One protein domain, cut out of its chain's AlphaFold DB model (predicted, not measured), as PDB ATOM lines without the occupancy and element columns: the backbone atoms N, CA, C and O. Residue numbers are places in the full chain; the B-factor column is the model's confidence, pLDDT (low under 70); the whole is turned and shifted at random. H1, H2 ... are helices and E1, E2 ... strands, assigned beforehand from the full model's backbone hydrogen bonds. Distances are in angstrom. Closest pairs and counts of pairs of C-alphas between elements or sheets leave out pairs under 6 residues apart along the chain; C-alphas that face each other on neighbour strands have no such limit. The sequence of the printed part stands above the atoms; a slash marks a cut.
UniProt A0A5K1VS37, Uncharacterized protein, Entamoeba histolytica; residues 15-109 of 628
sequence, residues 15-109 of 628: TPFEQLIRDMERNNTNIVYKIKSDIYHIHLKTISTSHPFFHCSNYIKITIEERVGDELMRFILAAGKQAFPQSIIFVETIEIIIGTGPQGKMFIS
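Overview. This is residues 15 to 109 of the 628 residues of an uncharacterized protein of Entamoeba histolytica (UniProt A0A5K1VS37). A single six-stranded sheet, strongly twisted, curls round helix H2, and helix H1 packs beside H2 on the same face, over the E1 end of the sheet; the opposite face has no named helix. The sheet is two antiparallel three-stranded halves, E1 E2 E3 and E4 E5 E6, joined side by side through the parallel pair E3 and E4. The printed part has 95 residues, with two named helices and six named strands in the order H1 E1 E2 E3 H2 E4 E5 E6; the sheet is mixed, ordered E1 E2 E3 E4 E5 E6, and the class is mixed, helices and strands. The whole is compact, with a radius of gyration of the C-alphas of 12.3 A and spans of 37 by 27 by 21 A.

Arrangement. E1, residues 30 to 35, E2, residues 38 to 47, and E3, residues 59 to 64, form a meander, each strand the antiparallel neighbour of the one before; N 33 and O 40 are 2.8 A apart, and N 45 and O 61 2.8 A, within hydrogen-bond range. E4, residues 88 to 92, is parallel to E3 at 22 degrees, with N 62 and O 90 2.7 A apart. E4, E5, residues 96 to 100, and E6, residues 106 to 109, form a second meander, with N 91 to O 98 and N 99 to O 107 both 2.7 A. E1 and E6 are the edge strands. E3, H2, residues 70 to 83, and E4 form a strand-helix-strand unit, two parallel strands with a helix between, whose crossover is right-handed. The closest C-alphas of H2 and E4 are those of Leu 77 and Val 91, 6.1 A apart. H1, residues 16 to 26, lies over E1 at a height over the sheet of 9.3 A, only just not over E2 as well, on which 2 of its C-alphas fall. H1 and H2 are on the same face, giving two layers, helices on one face of a sheet. They touch, closest at the C-alphas of Ile 21 and Ala 79, 5.1 A apart, at a steep tilt of 47 degrees, the same way. In H1 and H2 every O i to N i+4 pair is within hydrogen-bond range.

Along the chain. E2, the longest strand, measures 28.3 A from C-alpha 38 at (114.375, -10.866, 81.758) to C-alpha 47. H2 measures 19.8 A, E1 16.4 A, E3 16.3 A and H1 15.1 A, H1 beginning at C-alpha 16 at (109.462, -21.943, 81.116). E4, E5 and E6 are shorter, and E6 ends at C-alpha 109 at (135.866, -24.455, 85.665).

Size, cuts and confidence. The C-alphas farthest apart are those of Ser 37 and His 55, 37.5 A. The printed part has no cut; the link from E2 to E3, 11 residues, is long, and the others are tight. Mean pLDDT of the printed part is 77.8, with 19 residues under 70, among them residues 50 to 56 and 102 to 105.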
ATOM      1  N   THR A  15     105.622 -24.934  81.340       70.00
ATOM      2  CA  THR A  15     106.546 -24.230  82.228       70.00
ATOM      3  C   THR A  15     107.703 -23.646  81.402       70.00
ATOM      4  O   THR A  15     108.088 -24.245  80.393       70.00
ATOM      5  N   PRO A  16     108.296 -22.506  81.804       72.19
ATOM      6  CA  PRO A  16     109.462 -21.943  81.116       72.19
ATOM      7  C   PRO A  16     110.584 -22.972  80.887       72.19
ATOM      8  O   PRO A  16     111.236 -22.962  79.848       72.19
ATOM      9  N   PHE A  17     110.737 -23.933  81.803       78.62
ATOM     10  CA  PHE A  17     111.661 -25.060  81.666       78.62
ATOM     11  C   PHE A  17     111.305 -26.008  80.508       78.62
ATOM     12  O   PHE A  17     112.143 -26.289  79.657       78.62
ATOM     13  N   GLU A  18     110.057 -26.478  80.432       79.69
ATOM     14  CA  GLU A  18     109.588 -27.360  79.348       79.69
ATOM     15  C   GLU A  18     109.593 -26.666  77.985       79.69
ATOM     16  O   GLU A  18     109.749 -27.320  76.951       79.69
ATOM     17  N   GLN A  19     109.394 -25.347  77.969       80.75
ATOM     18  CA  GLN A  19     109.556 -24.549  76.763       80.75
ATOM     19  C   GLN A  19     111.025 -24.509  76.333       80.75
ATOM     20  O   GLN A  19     111.303 -24.808  75.176       80.75
ATOM     21  N   LEU A  20     111.957 -24.254  77.257       85.12
ATOM     22  CA  LEU A  20     113.391 -24.242  76.973       85.12
ATOM     23  C   LEU A  20     113.898 -25.593  76.443       85.12
ATOM     24  O   LEU A  20     114.646 -25.611  75.471       85.12
ATOM     25  N   ILE A  21     113.450 -26.719  77.016       86.62
ATOM     26  CA  ILE A  21     113.791 -28.066  76.517       86.62
ATOM     27  C   ILE A  21     113.338 -28.227  75.066       86.62
ATOM     28  O   ILE A  21     114.130 -28.604  74.207       86.62
ATOM     29  N   ARG A  22     112.078 -27.891  74.767       82.62
ATOM     30  CA  ARG A  22     111.547 -28.009  73.402       82.62
ATOM     31  C   ARG A  22     112.226 -27.058  72.431       82.62
ATOM     32  O   ARG A  22     112.366 -27.402  71.262       82.62
ATOM     33  N   ASP A  23     112.602 -25.870  72.883       83.31
ATOM     34  CA  ASP A  23     113.318 -24.907  72.057       83.31
ATOM     35  C   ASP A  23     114.736 -25.412  71.759       83.31
ATOM     36  O   ASP A  23     115.179 -25.290  70.623       83.31
ATOM     37  N   MET A  24     115.400 -26.085  72.707       87.88
ATOM     38  CA  MET A  24     116.673 -26.781  72.471       87.88
ATOM     39  C   MET A  24     116.526 -27.984  71.531       87.88
ATOM     40  O   MET A  24     117.382 -28.192  70.680       87.88
ATOM     41  N   GLU A  25     115.430 -28.742  71.623       82.38
ATOM     42  CA  GLU A  25     115.130 -29.857  70.709       82.38
ATOM     43  C   GLU A  25     114.789 -29.395  69.277       82.38
ATOM     44  O   GLU A  25     114.947 -30.164  68.328       82.38
ATOM     45  N   ARG A  26     114.268 -28.166  69.108       79.75
ATOM     46  CA  ARG A  26     113.736 -27.649  67.828       79.75
ATOM     47  C   ARG A  26     114.649 -26.650  67.116       79.75
ATOM     48  O   ARG A  26     114.670 -26.647  65.887       79.75
ATOM     49  N   ASN A  27     115.345 -25.782  67.854       60.06
ATOM     50  CA  ASN A  27     116.137 -24.672  67.322       60.06
ATOM     51  C   ASN A  27     117.630 -24.919  67.577       60.06
ATOM     52  O   ASN A  27     118.139 -24.721  68.676       60.06
ATOM     53  N   ASN A  28     118.348 -25.319  66.526       61.44
ATOM     54  CA  ASN A  28     119.697 -25.884  66.637       61.44
ATOM     55  C   ASN A  28     120.840 -24.879  66.868       61.44
ATOM     56  O   ASN A  28     121.997 -25.297  66.863       61.44
ATOM     57  N   THR A  29     120.568 -23.582  67.040       70.69
ATOM     58  CA  THR A  29     121.646 -22.582  67.171       70.69
ATOM     59  C   THR A  29     121.340 -21.395  68.072       70.69
ATOM     60  O   THR A  29     122.190 -21.072  68.886       70.69
ATOM     61  N   ASN A  30     120.173 -20.749  67.973       84.19
ATOM     62  CA  ASN A  30     119.862 -19.535  68.747       84.19
ATOM     63  C   ASN A  30     118.481 -19.647  69.408       84.19
ATOM     64  O   ASN A  30     117.489 -19.908  68.726       84.19
ATOM     65  N   ILE A  31     118.408 -19.409  70.715       86.38
ATOM     66  CA  ILE A  31     117.188 -19.479  71.525       86.38
ATOM     67  C   ILE A  31     117.045 -18.179  72.312       86.38
ATOM     68  O   ILE A  31     117.965 -17.762  73.008       86.38
ATOM     69  N   VAL A  32     115.868 -17.555  72.234       84.81
ATOM     70  CA  VAL A  32     115.511 -16.400  73.069       84.81
ATOM     71  C   VAL A  32     114.650 -16.899  74.220       84.81
ATOM     72  O   VAL A  32     113.467 -17.197  74.037       84.81
ATOM     73  N   TYR A  33     115.242 -16.994  75.403       84.75
ATOM     74  CA  TYR A  33     114.582 -17.495  76.598       84.75
ATOM     75  C   TYR A  33     114.094 -16.341  77.476       84.75
ATOM     76  O   TYR A  33     114.851 -15.428  77.790       84.75
ATOM     77  N   LYS A  34     112.815 -16.362  77.869       81.19
ATOM     78  CA  LYS A  34     112.192 -15.285  78.651       81.19
ATOM     79  C   LYS A  34     111.689 -15.811  79.989       81.19
ATOM     80  O   LYS A  34     110.788 -16.649  80.019       81.19
ATOM     81  N   ILE A  35     112.223 -15.278  81.086       77.94
ATOM     82  CA  ILE A  35     111.692 -15.498  82.437       77.94
ATOM     83  C   ILE A  35     111.262 -14.144  82.990       77.94
ATOM     84  O   ILE A  35     112.089 -13.270  83.213       77.94
ATOM     85  N   LYS A  36     109.967 -13.986  83.288       76.44
ATOM     86  CA  LYS A  36     109.405 -12.721  83.795       76.44
ATOM     87  C   LYS A  36     109.751 -11.549  82.852       76.44
ATOM     88  O   LYS A  36     109.307 -11.563  81.707       76.44
ATOM     89  N   SER A  37     110.483 -10.543  83.337       73.12
ATOM     90  CA  SER A  37     110.949  -9.372  82.584       73.12
ATOM     91  C   SER A  37     112.285  -9.585  81.873       73.12
ATOM     92  O   SER A  37     112.649  -8.763  81.037       73.12
ATOM     93  N   ASP A  38     113.000 -10.661  82.194       76.06
ATOM     94  CA  ASP A  38     114.375 -10.866  81.758       76.06
ATOM     95  C   ASP A  38     114.398 -11.702  80.475       76.06
ATOM     96  O   ASP A  38     113.647 -12.674  80.315       76.06
ATOM     97  N   ILE A  39     115.243 -11.285  79.536       84.00
ATOM     98  CA  ILE A  39     115.426 -11.919  78.231       84.00
ATOM     99  C   ILE A  39     116.872 -12.395  78.169       84.00
ATOM    100  O   ILE A  39     117.778 -11.601  78.396       84.00
ATOM    101  N   TYR A  40     117.054 -13.675  77.859       85.38
ATOM    102  CA  TYR A  40     118.354 -14.319  77.722       85.38
ATOM    103  C   TYR A  40     118.528 -14.856  76.304       85.38
ATOM    104  O   TYR A  40     117.655 -15.573  75.799       85.38
ATOM    105  N   HIS A  41     119.656 -14.546  75.678       88.31
ATOM    106  CA  HIS A  41     120.025 -15.043  74.358       88.31
ATOM    107  C   HIS A  41     120.996 -16.212  74.524       88.31
ATOM    108  O   HIS A  41     122.120 -16.066  75.004       88.31
ATOM    109  N   ILE A  42     120.515 -17.407  74.180       88.81
ATOM    110  CA  ILE A  42     121.210 -18.677  74.373       88.81
ATOM    111  C   ILE A  42     121.636 -19.218  73.010       88.81
ATOM    112  O   ILE A  42     120.805 -19.457  72.133       88.81
ATOM    113  N   HIS A  43     122.929 -19.471  72.855       89.50
ATOM    114  CA  HIS A  43     123.529 -19.995  71.636       89.50
ATOM    115  C   HIS A  43     123.995 -21.428  71.828       89.50
ATOM    116  O   HIS A  43     124.791 -21.701  72.719       89.50
ATOM    117  N   LEU A  44     123.544 -22.333  70.965       89.94
ATOM    118  CA  LEU A  44     123.953 -23.729  70.940       89.94
ATOM    119  C   LEU A  44     124.902 -23.972  69.769       89.94
ATOM    120  O   LEU A  44     124.618 -23.623  68.625       89.94
ATOM    121  N   LYS A  45     126.031 -24.618  70.047       89.19
ATOM    122  CA  LYS A  45     127.000 -25.031  69.035       89.19
ATOM    123  C   LYS A  45     127.464 -26.450  69.317       89.19
ATOM    124  O   LYS A  45     128.011 -26.727  70.380       89.19
ATOM    125  N   THR A  46     127.286 -27.342  68.348       86.50
ATOM    126  CA  THR A  46     127.887 -28.679  68.418       86.50
ATOM    127  C   THR A  46     129.350 -28.582  68.005       86.50
ATOM    128  O   THR A  46     129.663 -28.033  66.947       86.50
ATOM    129  N   ILE A  47     130.244 -29.091  68.846       82.00
ATOM    130  CA  ILE A  47     131.688 -29.068  68.640       82.00
ATOM    131  C   ILE A  47     132.177 -30.515  68.608       82.00
ATOM    132  O   ILE A  47     132.042 -31.261  69.575       82.00
ATOM    133  N   SER A  48     132.710 -30.919  67.457       79.06
ATOM    134  CA  SER A  48     133.250 -32.264  67.230       79.06
ATOM    135  C   SER A  48     134.698 -32.409  67.698       79.06
ATOM    136  O   SER A  48     135.143 -33.515  67.998       79.06
ATOM    137  N   THR A  49     135.432 -31.301  67.785       71.25
ATOM    138  CA  THR A  49     136.805 -31.259  68.293       71.25
ATOM    139  C   THR A  49     136.844 -31.398  69.815       71.25
ATOM    140  O   THR A  49     135.826 -31.254  70.491       71.25
ATOM    141  N   SER A  50     138.026 -31.682  70.361       62.84
ATOM    142  CA  SER A  50     138.232 -31.785  71.809       62.84
ATOM    143  C   SER A  50     137.936 -30.453  72.514       62.84
ATOM    144  O   SER A  50     138.364 -29.399  72.037       62.84
ATOM    145  N   HIS A  51     137.200 -30.484  73.631       65.06
ATOM    146  CA  HIS A  51     136.977 -29.306  74.471       65.06
ATOM    147  C   HIS A  51     138.314 -28.844  75.073       65.06
ATOM    148  O   HIS A  51     138.927 -29.646  75.781       65.06
ATOM    149  N   PRO A  52     138.732 -27.572  74.906       53.75
ATOM    150  CA  PRO A  52     140.060 -27.099  75.322       53.75
ATOM    151  C   PRO A  52     140.409 -27.396  76.787       53.75
ATOM    152  O   PRO A  52     141.524 -27.792  77.095       53.75
ATOM    153  N   PHE A  53     139.429 -27.258  77.686       54.44
ATOM    154  CA  PHE A  53     139.621 -27.484  79.123       54.44
ATOM    155  C   PHE A  53     139.373 -28.925  79.604       54.44
ATOM    156  O   PHE A  53     139.972 -29.351  80.585       54.44
ATOM    157  N   PHE A  54     138.473 -29.677  78.960       54.31
ATOM    158  CA  PHE A  54     137.931 -30.930  79.518       54.31
ATOM    159  C   PHE A  54     138.251 -32.175  78.682       54.31
ATOM    160  O   PHE A  54     137.812 -33.265  79.040       54.31
ATOM    161  N   HIS A  55     138.955 -32.015  77.558       57.12
ATOM    162  CA  HIS A  55     139.417 -33.093  76.671       57.12
ATOM    163  C   HIS A  55     138.361 -34.104  76.240       57.12
ATOM    164  O   HIS A  55     138.639 -35.278  76.008       57.12
ATOM    165  N   CYS A  56     137.122 -33.643  76.116       61.28
ATOM    166  CA  CYS A  56     136.033 -34.441  75.588       61.28
ATOM    167  C   CYS A  56     135.677 -33.973  74.181       61.28
ATOM    168  O   CYS A  56     135.556 -32.778  73.914       61.28
ATOM    169  N   SER A  57     135.520 -34.930  73.273       74.38
ATOM    170  CA  SER A  57     135.051 -34.693  71.913       74.38
ATOM    171  C   SER A  57     133.529 -34.818  71.837       74.38
ATOM    172  O   SER A  57     132.897 -35.430  72.700       74.38
ATOM    173  N   ASN A  58     132.942 -34.256  70.778       80.38
ATOM    174  CA  ASN A  58     131.509 -34.354  70.478       80.38
ATOM    175  C   ASN A  58     130.608 -33.826  71.610       80.38
ATOM    176  O   ASN A  58     129.797 -34.555  72.186       80.38
ATOM    177  N   TYR A  59     130.742 -32.535  71.909       86.94
ATOM    178  CA  TYR A  59     129.964 -31.853  72.941       86.94
ATOM    179  C   TYR A  59     129.095 -30.726  72.374       86.94
ATOM    180  O   TYR A  59     129.331 -30.205  71.283       86.94
ATOM    181  N   ILE A  60     128.080 -30.334  73.139       89.50
ATOM    182  CA  ILE A  60     127.223 -29.185  72.852       89.50
ATOM    183  C   ILE A  60     127.656 -28.039  73.765       89.50
ATOM    184  O   ILE A  60     127.532 -28.127  74.987       89.50
ATOM    185  N   LYS A  61     128.173 -26.964  73.169       89.50
ATOM    186  CA  LYS A  61     128.469 -25.700  73.848       89.50
ATOM    187  C   LYS A  61     127.223 -24.827  73.857       89.50
ATOM    188  O   LYS A  61     126.645 -24.581  72.801       89.50
ATOM    189  N   ILE A  62     126.853 -24.348  75.034       91.19
ATOM    190  CA  ILE A  62     125.769 -23.406  75.278       91.19
ATOM    191  C   ILE A  62     126.395 -22.110  75.802       91.19
ATOM    192  O   ILE A  62     126.955 -22.096  76.893       91.19
ATOM    193  N   THR A  63     126.315 -21.027  75.037       88.06
ATOM    194  CA  THR A  63     126.775 -19.693  75.458       88.06
ATOM    195  C   THR A  63     125.569 -18.814  75.756       88.06
ATOM    196  O   THR A  63     124.579 -18.877  75.030       88.06
ATOM    197  N   ILE A  64     125.643 -18.001  76.808       85.44
ATOM    198  CA  ILE A  64     124.607 -17.020  77.155       85.44
ATOM    199  C   ILE A  64     125.220 -15.630  76.995       85.44
ATOM    200  O   ILE A  64     126.302 -15.388  77.530       85.44
ATOM    201  N   GLU A  65     124.578 -14.745  76.228       82.69
ATOM    202  CA  GLU A  65     125.114 -13.397  75.981       82.69
ATOM    203  C   GLU A  65     125.079 -12.527  77.248       82.69
ATOM    204  O   GLU A  65     125.986 -11.732  77.499       82.69
ATOM    205  N   GLU A  66     124.047 -12.692  78.073       84.88
ATOM    206  CA  GLU A  66     123.874 -11.952  79.315       84.88
ATOM    207  C   GLU A  66     124.649 -12.560  80.487       84.88
ATOM    208  O   GLU A  66     124.883 -13.767  80.581       84.88
ATOM    209  N   ARG A  67     124.972 -11.710  81.469       76.00
ATOM    210  CA  ARG A  67     125.507 -12.164  82.753       76.00
ATOM    211  C   ARG A  67     124.421 -12.909  83.528       76.00
ATOM    212  O   ARG A  67     123.370 -12.345  83.832       76.00
ATOM    213  N   VAL A  68     124.699 -14.156  83.884       76.44
ATOM    214  CA  VAL A  68     123.777 -15.034  84.611       76.44
ATOM    215  C   VAL A  68     124.432 -15.566  85.881       76.44
ATOM    216  O   VAL A  68     125.643 -15.750  85.924       76.44
ATOM    217  N   GLY A  69     123.631 -15.802  86.921       72.88
ATOM    218  CA  GLY A  69     124.096 -16.480  88.133       72.88
ATOM    219  C   GLY A  69     124.062 -18.006  88.002       72.88
ATOM    220  O   GLY A  69     123.357 -18.555  87.148       72.88
ATOM    221  N   ASP A  70     124.760 -18.688  88.909       69.75
ATOM    222  CA  ASP A  70     124.903 -20.149  88.956       69.75
ATOM    223  C   ASP A  70     123.581 -20.918  88.868       69.75
ATOM    224  O   ASP A  70     123.504 -21.956  88.210       69.75
ATOM    225  N   GLU A  71     122.526 -20.424  89.520       74.50
ATOM    226  CA  GLU A  71     121.213 -21.077  89.521       74.50
ATOM    227  C   GLU A  71     120.619 -21.164  88.110       74.50
ATOM    228  O   GLU A  71     120.132 -22.223  87.703       74.50
ATOM    229  N   LEU A  72     120.709 -20.079  87.335       82.50
ATOM    230  CA  LEU A  72     120.201 -20.039  85.966       82.50
ATOM    231  C   LEU A  72     121.092 -20.852  85.020       82.50
ATOM    232  O   LEU A  72     120.576 -21.554  84.151       82.50
ATOM    233  N   MET A  73     122.410 -20.843  85.227       81.62
ATOM    234  CA  MET A  73     123.320 -21.704  84.467       81.62
ATOM    235  C   MET A  73     123.005 -23.185  84.685       81.62
ATOM    236  O   MET A  73     122.877 -23.937  83.719       81.62
ATOM    237  N   ARG A  74     122.821 -23.614  85.942       80.94
ATOM    238  CA  ARG A  74     122.450 -24.999  86.282       80.94
ATOM    239  C   ARG A  74     121.089 -25.378  85.711       80.94
ATOM    240  O   ARG A  74     120.914 -26.505  85.254       80.94
ATOM    241  N   PHE A  75     120.143 -24.442  85.698       83.44
ATOM    242  CA  PHE A  75     118.834 -24.634  85.082       83.44
ATOM    243  C   PHE A  75     118.940 -24.859  83.565       83.44
ATOM    244  O   PHE A  75     118.353 -25.806  83.042       83.44
ATOM    245  N   ILE A  76     119.736 -24.047  82.864       88.56
ATOM    246  CA  ILE A  76     119.989 -24.187  81.421       88.56
ATOM    247  C   ILE A  76     120.742 -25.492  81.125       88.56
ATOM    248  O   ILE A  76     120.389 -26.202  80.185       88.56
ATOM    249  N   LEU A  77     121.718 -25.860  81.960       88.50
ATOM    250  CA  LEU A  77     122.448 -27.124  81.847       88.50
ATOM    251  C   LEU A  77     121.510 -28.330  82.004       88.50
ATOM    252  O   LEU A  77     121.593 -29.284  81.232       88.50
ATOM    253  N   ALA A  78     120.590 -28.278  82.971       84.44
ATOM    254  CA  ALA A  78     119.590 -29.319  83.185       84.44
ATOM    255  C   ALA A  78     118.616 -29.432  82.002       84.44
ATOM    256  O   ALA A  78     118.316 -30.546  81.573       84.44
ATOM    257  N   ALA A  79     118.167 -28.300  81.443       86.62
ATOM    258  CA  ALA A  79     117.324 -28.281  80.248       86.62
ATOM    259  C   ALA A  79     118.055 -28.897  79.046       86.62
ATOM    260  O   ALA A  79     117.521 -29.791  78.389       86.62
ATOM    261  N   GLY A  80     119.316 -28.509  78.830       87.19
ATOM    262  CA  GLY A  80     120.171 -29.095  77.802       87.19
ATOM    263  C   GLY A  80     120.313 -30.600  77.985       87.19
ATOM    264  O   GLY A  80     120.173 -31.352  77.025       87.19
ATOM    265  N   LYS A  81     120.538 -31.070  79.219       87.94
ATOM    266  CA  LYS A  81     120.726 -32.500  79.492       87.94
ATOM    267  C   LYS A  81     119.465 -33.321  79.264       87.94
ATOM    268  O   LYS A  81     119.566 -34.471  78.844       87.94
ATOM    269  N   GLN A  82     118.293 -32.742  79.506       82.94
ATOM    270  CA  GLN A  82     117.028 -33.387  79.165       82.94
ATOM    271  C   GLN A  82     116.781 -33.402  77.653       82.94
ATOM    272  O   GLN A  82     116.341 -34.428  77.142       82.94
ATOM    273  N   ALA A  83     117.136 -32.329  76.938       85.12
ATOM    274  CA  ALA A  83     117.036 -32.271  75.477       85.12
ATOM    275  C   ALA A  83     118.028 -33.224  74.776       85.12
ATOM    276  O   ALA A  83     117.694 -33.845  73.768       85.12
ATOM    277  N   PHE A  84     119.236 -33.398  75.330       87.62
ATOM    278  CA  PHE A  84     120.300 -34.231  74.758       87.62
ATOM    279  C   PHE A  84     120.890 -35.223  75.784       87.62
ATOM    280  O   PHE A  84     122.033 -35.069  76.230       87.62
ATOM    281  N   PRO A  85     120.159 -36.296  76.152       81.06
ATOM    282  CA  PRO A  85     120.543 -37.188  77.253       81.06
ATOM    283  C   PRO A  85     121.894 -37.888  77.077       81.06
ATOM    284  O   PRO A  85     122.587 -38.147  78.063       81.06
ATOM    285  N   GLN A  86     122.289 -38.179  75.836       82.56
ATOM    286  CA  GLN A  86     123.535 -38.887  75.511       82.56
ATOM    287  C   GLN A  86     124.715 -37.949  75.228       82.56
ATOM    288  O   GLN A  86     125.848 -38.412  75.142       82.56
ATOM    289  N   SER A  87     124.474 -36.642  75.112       82.50
ATOM    290  CA  SER A  87     125.521 -35.672  74.797       82.50
ATOM    291  C   SER A  87     126.236 -35.184  76.057       82.50
ATOM    292  O   SER A  87     125.679 -35.185  77.165       82.50
ATOM    293  N   ILE A  88     127.481 -34.746  75.866       84.31
ATOM    294  CA  ILE A  88     128.191 -33.889  76.814       84.31
ATOM    295  C   ILE A  88     127.760 -32.452  76.534       84.31
ATOM    296  O   ILE A  88     127.731 -32.032  75.378       84.31
ATOM    297  N   ILE A  89     127.393 -31.717  77.577       87.62
ATOM    298  CA  ILE A  89     126.842 -30.367  77.452       87.62
ATOM    299  C   ILE A  89     127.621 -29.440  78.361       87.62
ATOM    300  O   ILE A  89     127.813 -29.773  79.527       87.62
ATOM    301  N   PHE A  90     128.015 -28.285  77.838       88.69
ATOM    302  CA  PHE A  90     128.651 -27.212  78.592       88.69
ATOM    303  C   PHE A  90     127.827 -25.937  78.484       88.69
ATOM    304  O   PHE A  90     127.414 -25.577  77.389       88.69
ATOM    305  N   VAL A  91     127.612 -25.252  79.604       87.50
ATOM    306  CA  VAL A  91     127.103 -23.883  79.675       87.50
ATOM    307  C   VAL A  91     128.265 -22.982  80.079       87.50
ATOM    308  O   VAL A  91     128.861 -23.175  81.138       87.50
ATOM    309  N   GLU A  92     128.593 -22.020  79.225       81.31
ATOM    310  CA  GLU A  92     129.751 -21.141  79.362       81.31
ATOM    311  C   GLU A  92     129.311 -19.681  79.448       81.31
ATOM    312  O   GLU A  92     128.568 -19.179  78.598       81.31
ATOM    313  N   THR A  93     129.815 -19.006  80.474       71.62
ATOM    314  CA  THR A  93     129.844 -17.548  80.578       71.62
ATOM    315  C   THR A  93     131.298 -17.079  80.555       71.62
ATOM    316  O   THR A  93     132.223 -17.885  80.582       71.62
ATOM    317  N   ILE A  94     131.510 -15.762  80.560       62.25
ATOM    318  CA  ILE A  94     132.849 -15.163  80.679       62.25
ATOM    319  C   ILE A  94     133.561 -15.607  81.975       62.25
ATOM    320  O   ILE A  94     134.788 -15.649  82.022       62.25
ATOM    321  N   GLU A  95     132.800 -15.910  83.032       57.19
ATOM    322  CA  GLU A  95     133.317 -16.121  84.389       57.19
ATOM    323  C   GLU A  95     133.362 -17.596  84.800       57.19
ATOM    324  O   GLU A  95     134.124 -17.935  85.695       57.19
ATOM    325  N   ILE A  96     132.584 -18.488  84.182       66.75
ATOM    326  CA  ILE A  96     132.530 -19.902  84.582       66.75
ATOM    327  C   ILE A  96     132.011 -20.792  83.444       66.75
ATOM    328  O   ILE A  96     131.114 -20.408  82.687       66.75
ATOM    329  N   ILE A  97     132.560 -22.005  83.352       76.06
ATOM    330  CA  ILE A  97     132.069 -23.103  82.518       76.06
ATOM    331  C   ILE A  97     131.534 -24.194  83.440       76.06
ATOM    332  O   ILE A  97     132.265 -24.700  84.289       76.06
ATOM    333  N   ILE A  98     130.283 -24.604  83.251       78.88
ATOM    334  CA  ILE A  98     129.716 -25.789  83.908       78.88
ATOM    335  C   ILE A  98     129.265 -26.791  82.854       78.88
ATOM    336  O   ILE A  98     128.805 -26.407  81.786       78.88
ATOM    337  N   GLY A  99     129.354 -28.082  83.133       83.44
ATOM    338  CA  GLY A  99     128.982 -29.112  82.181       83.44
ATOM    339  C   GLY A  99     128.512 -30.405  82.815       83.44
ATOM    340  O   GLY A  99     128.746 -30.677  83.992       83.44
ATOM    341  N   THR A 100     127.836 -31.221  82.013       79.19
ATOM    342  CA  THR A 100     127.396 -32.559  82.402       79.19
ATOM    343  C   THR A 100     127.501 -33.541  81.235       79.19
ATOM    344  O   THR A 100     127.129 -33.234  80.101       79.19
ATOM    345  N   GLY A 101     128.040 -34.727  81.505       76.31
ATOM    346  CA  GLY A 101     128.248 -35.806  80.540       76.31
ATOM    347  C   GLY A 101     127.200 -36.922  80.634       76.31
ATOM    348  O   GLY A 101     126.250 -36.846  81.423       76.31
ATOM    349  N   PRO A 102     127.318 -37.985  79.821       67.94
ATOM    350  CA  PRO A 102     126.556 -39.223  80.002       67.94
ATOM    351  C   PRO A 102     126.666 -39.730  81.448       67.94
ATOM    352  O   PRO A 102     127.706 -39.571  82.081       67.94
ATOM    353  N   GLN A 103     125.586 -40.307  81.985       63.28
ATOM    354  CA  GLN A 103     125.524 -40.835  83.363       63.28
ATOM    355  C   GLN A 103     125.744 -39.801  84.492       63.28
ATOM    356  O   GLN A 103     125.915 -40.183  85.645       63.28
ATOM    357  N   GLY A 104     125.692 -38.495  84.197       55.91
ATOM    358  CA  GLY A 104     125.711 -37.441  85.218       55.91
ATOM    359  C   GLY A 104     127.102 -37.004  85.686       55.91
ATOM    360  O   GLY A 104     127.203 -36.333  86.711       55.91
ATOM    361  N   LYS A 105     128.174 -37.338  84.950       62.06
ATOM    362  CA  LYS A 105     129.526 -36.805  85.212       62.06
ATOM    363  C   LYS A 105     129.503 -35.273  85.134       62.06
ATOM    364  O   LYS A 105     129.127 -34.739  84.096       62.06
ATOM    365  N   MET A 106     129.878 -34.582  86.210       72.00
ATOM    366  CA  MET A 106     129.858 -33.115  86.306       72.00
ATOM    367  C   MET A 106     131.217 -32.509  85.930       72.00
ATOM    368  O   MET A 106     132.255 -33.064  86.280       72.00
ATOM    369  N   PHE A 107     131.198 -31.360  85.255       64.12
ATOM    370  CA  PHE A 107     132.372 -30.576  84.855       64.12
ATOM    371  C   PHE A 107     132.187 -29.127  85.324       64.12
ATOM    372  O   PHE A 107     131.103 -28.582  85.144       64.12
ATOM    373  N   ILE A 108     133.192 -28.503  85.944       70.19
ATOM    374  CA  ILE A 108     133.138 -27.099  86.394       70.19
ATOM    375  C   ILE A 108     134.537 -26.485  86.244       70.19
ATOM    376  O   ILE A 108     135.516 -27.146  86.582       70.19
ATOM    377  N   SER A 109     134.632 -25.252  85.740       52.81
ATOM    378  CA  SER A 109     135.866 -24.455  85.665       52.81
ATOM    379  C   SER A 109     135.545 -22.972  85.834       52.81
ATOM    380  O   SER A 109     134.669 -22.464  85.137       52.81
TER     381      SER A 109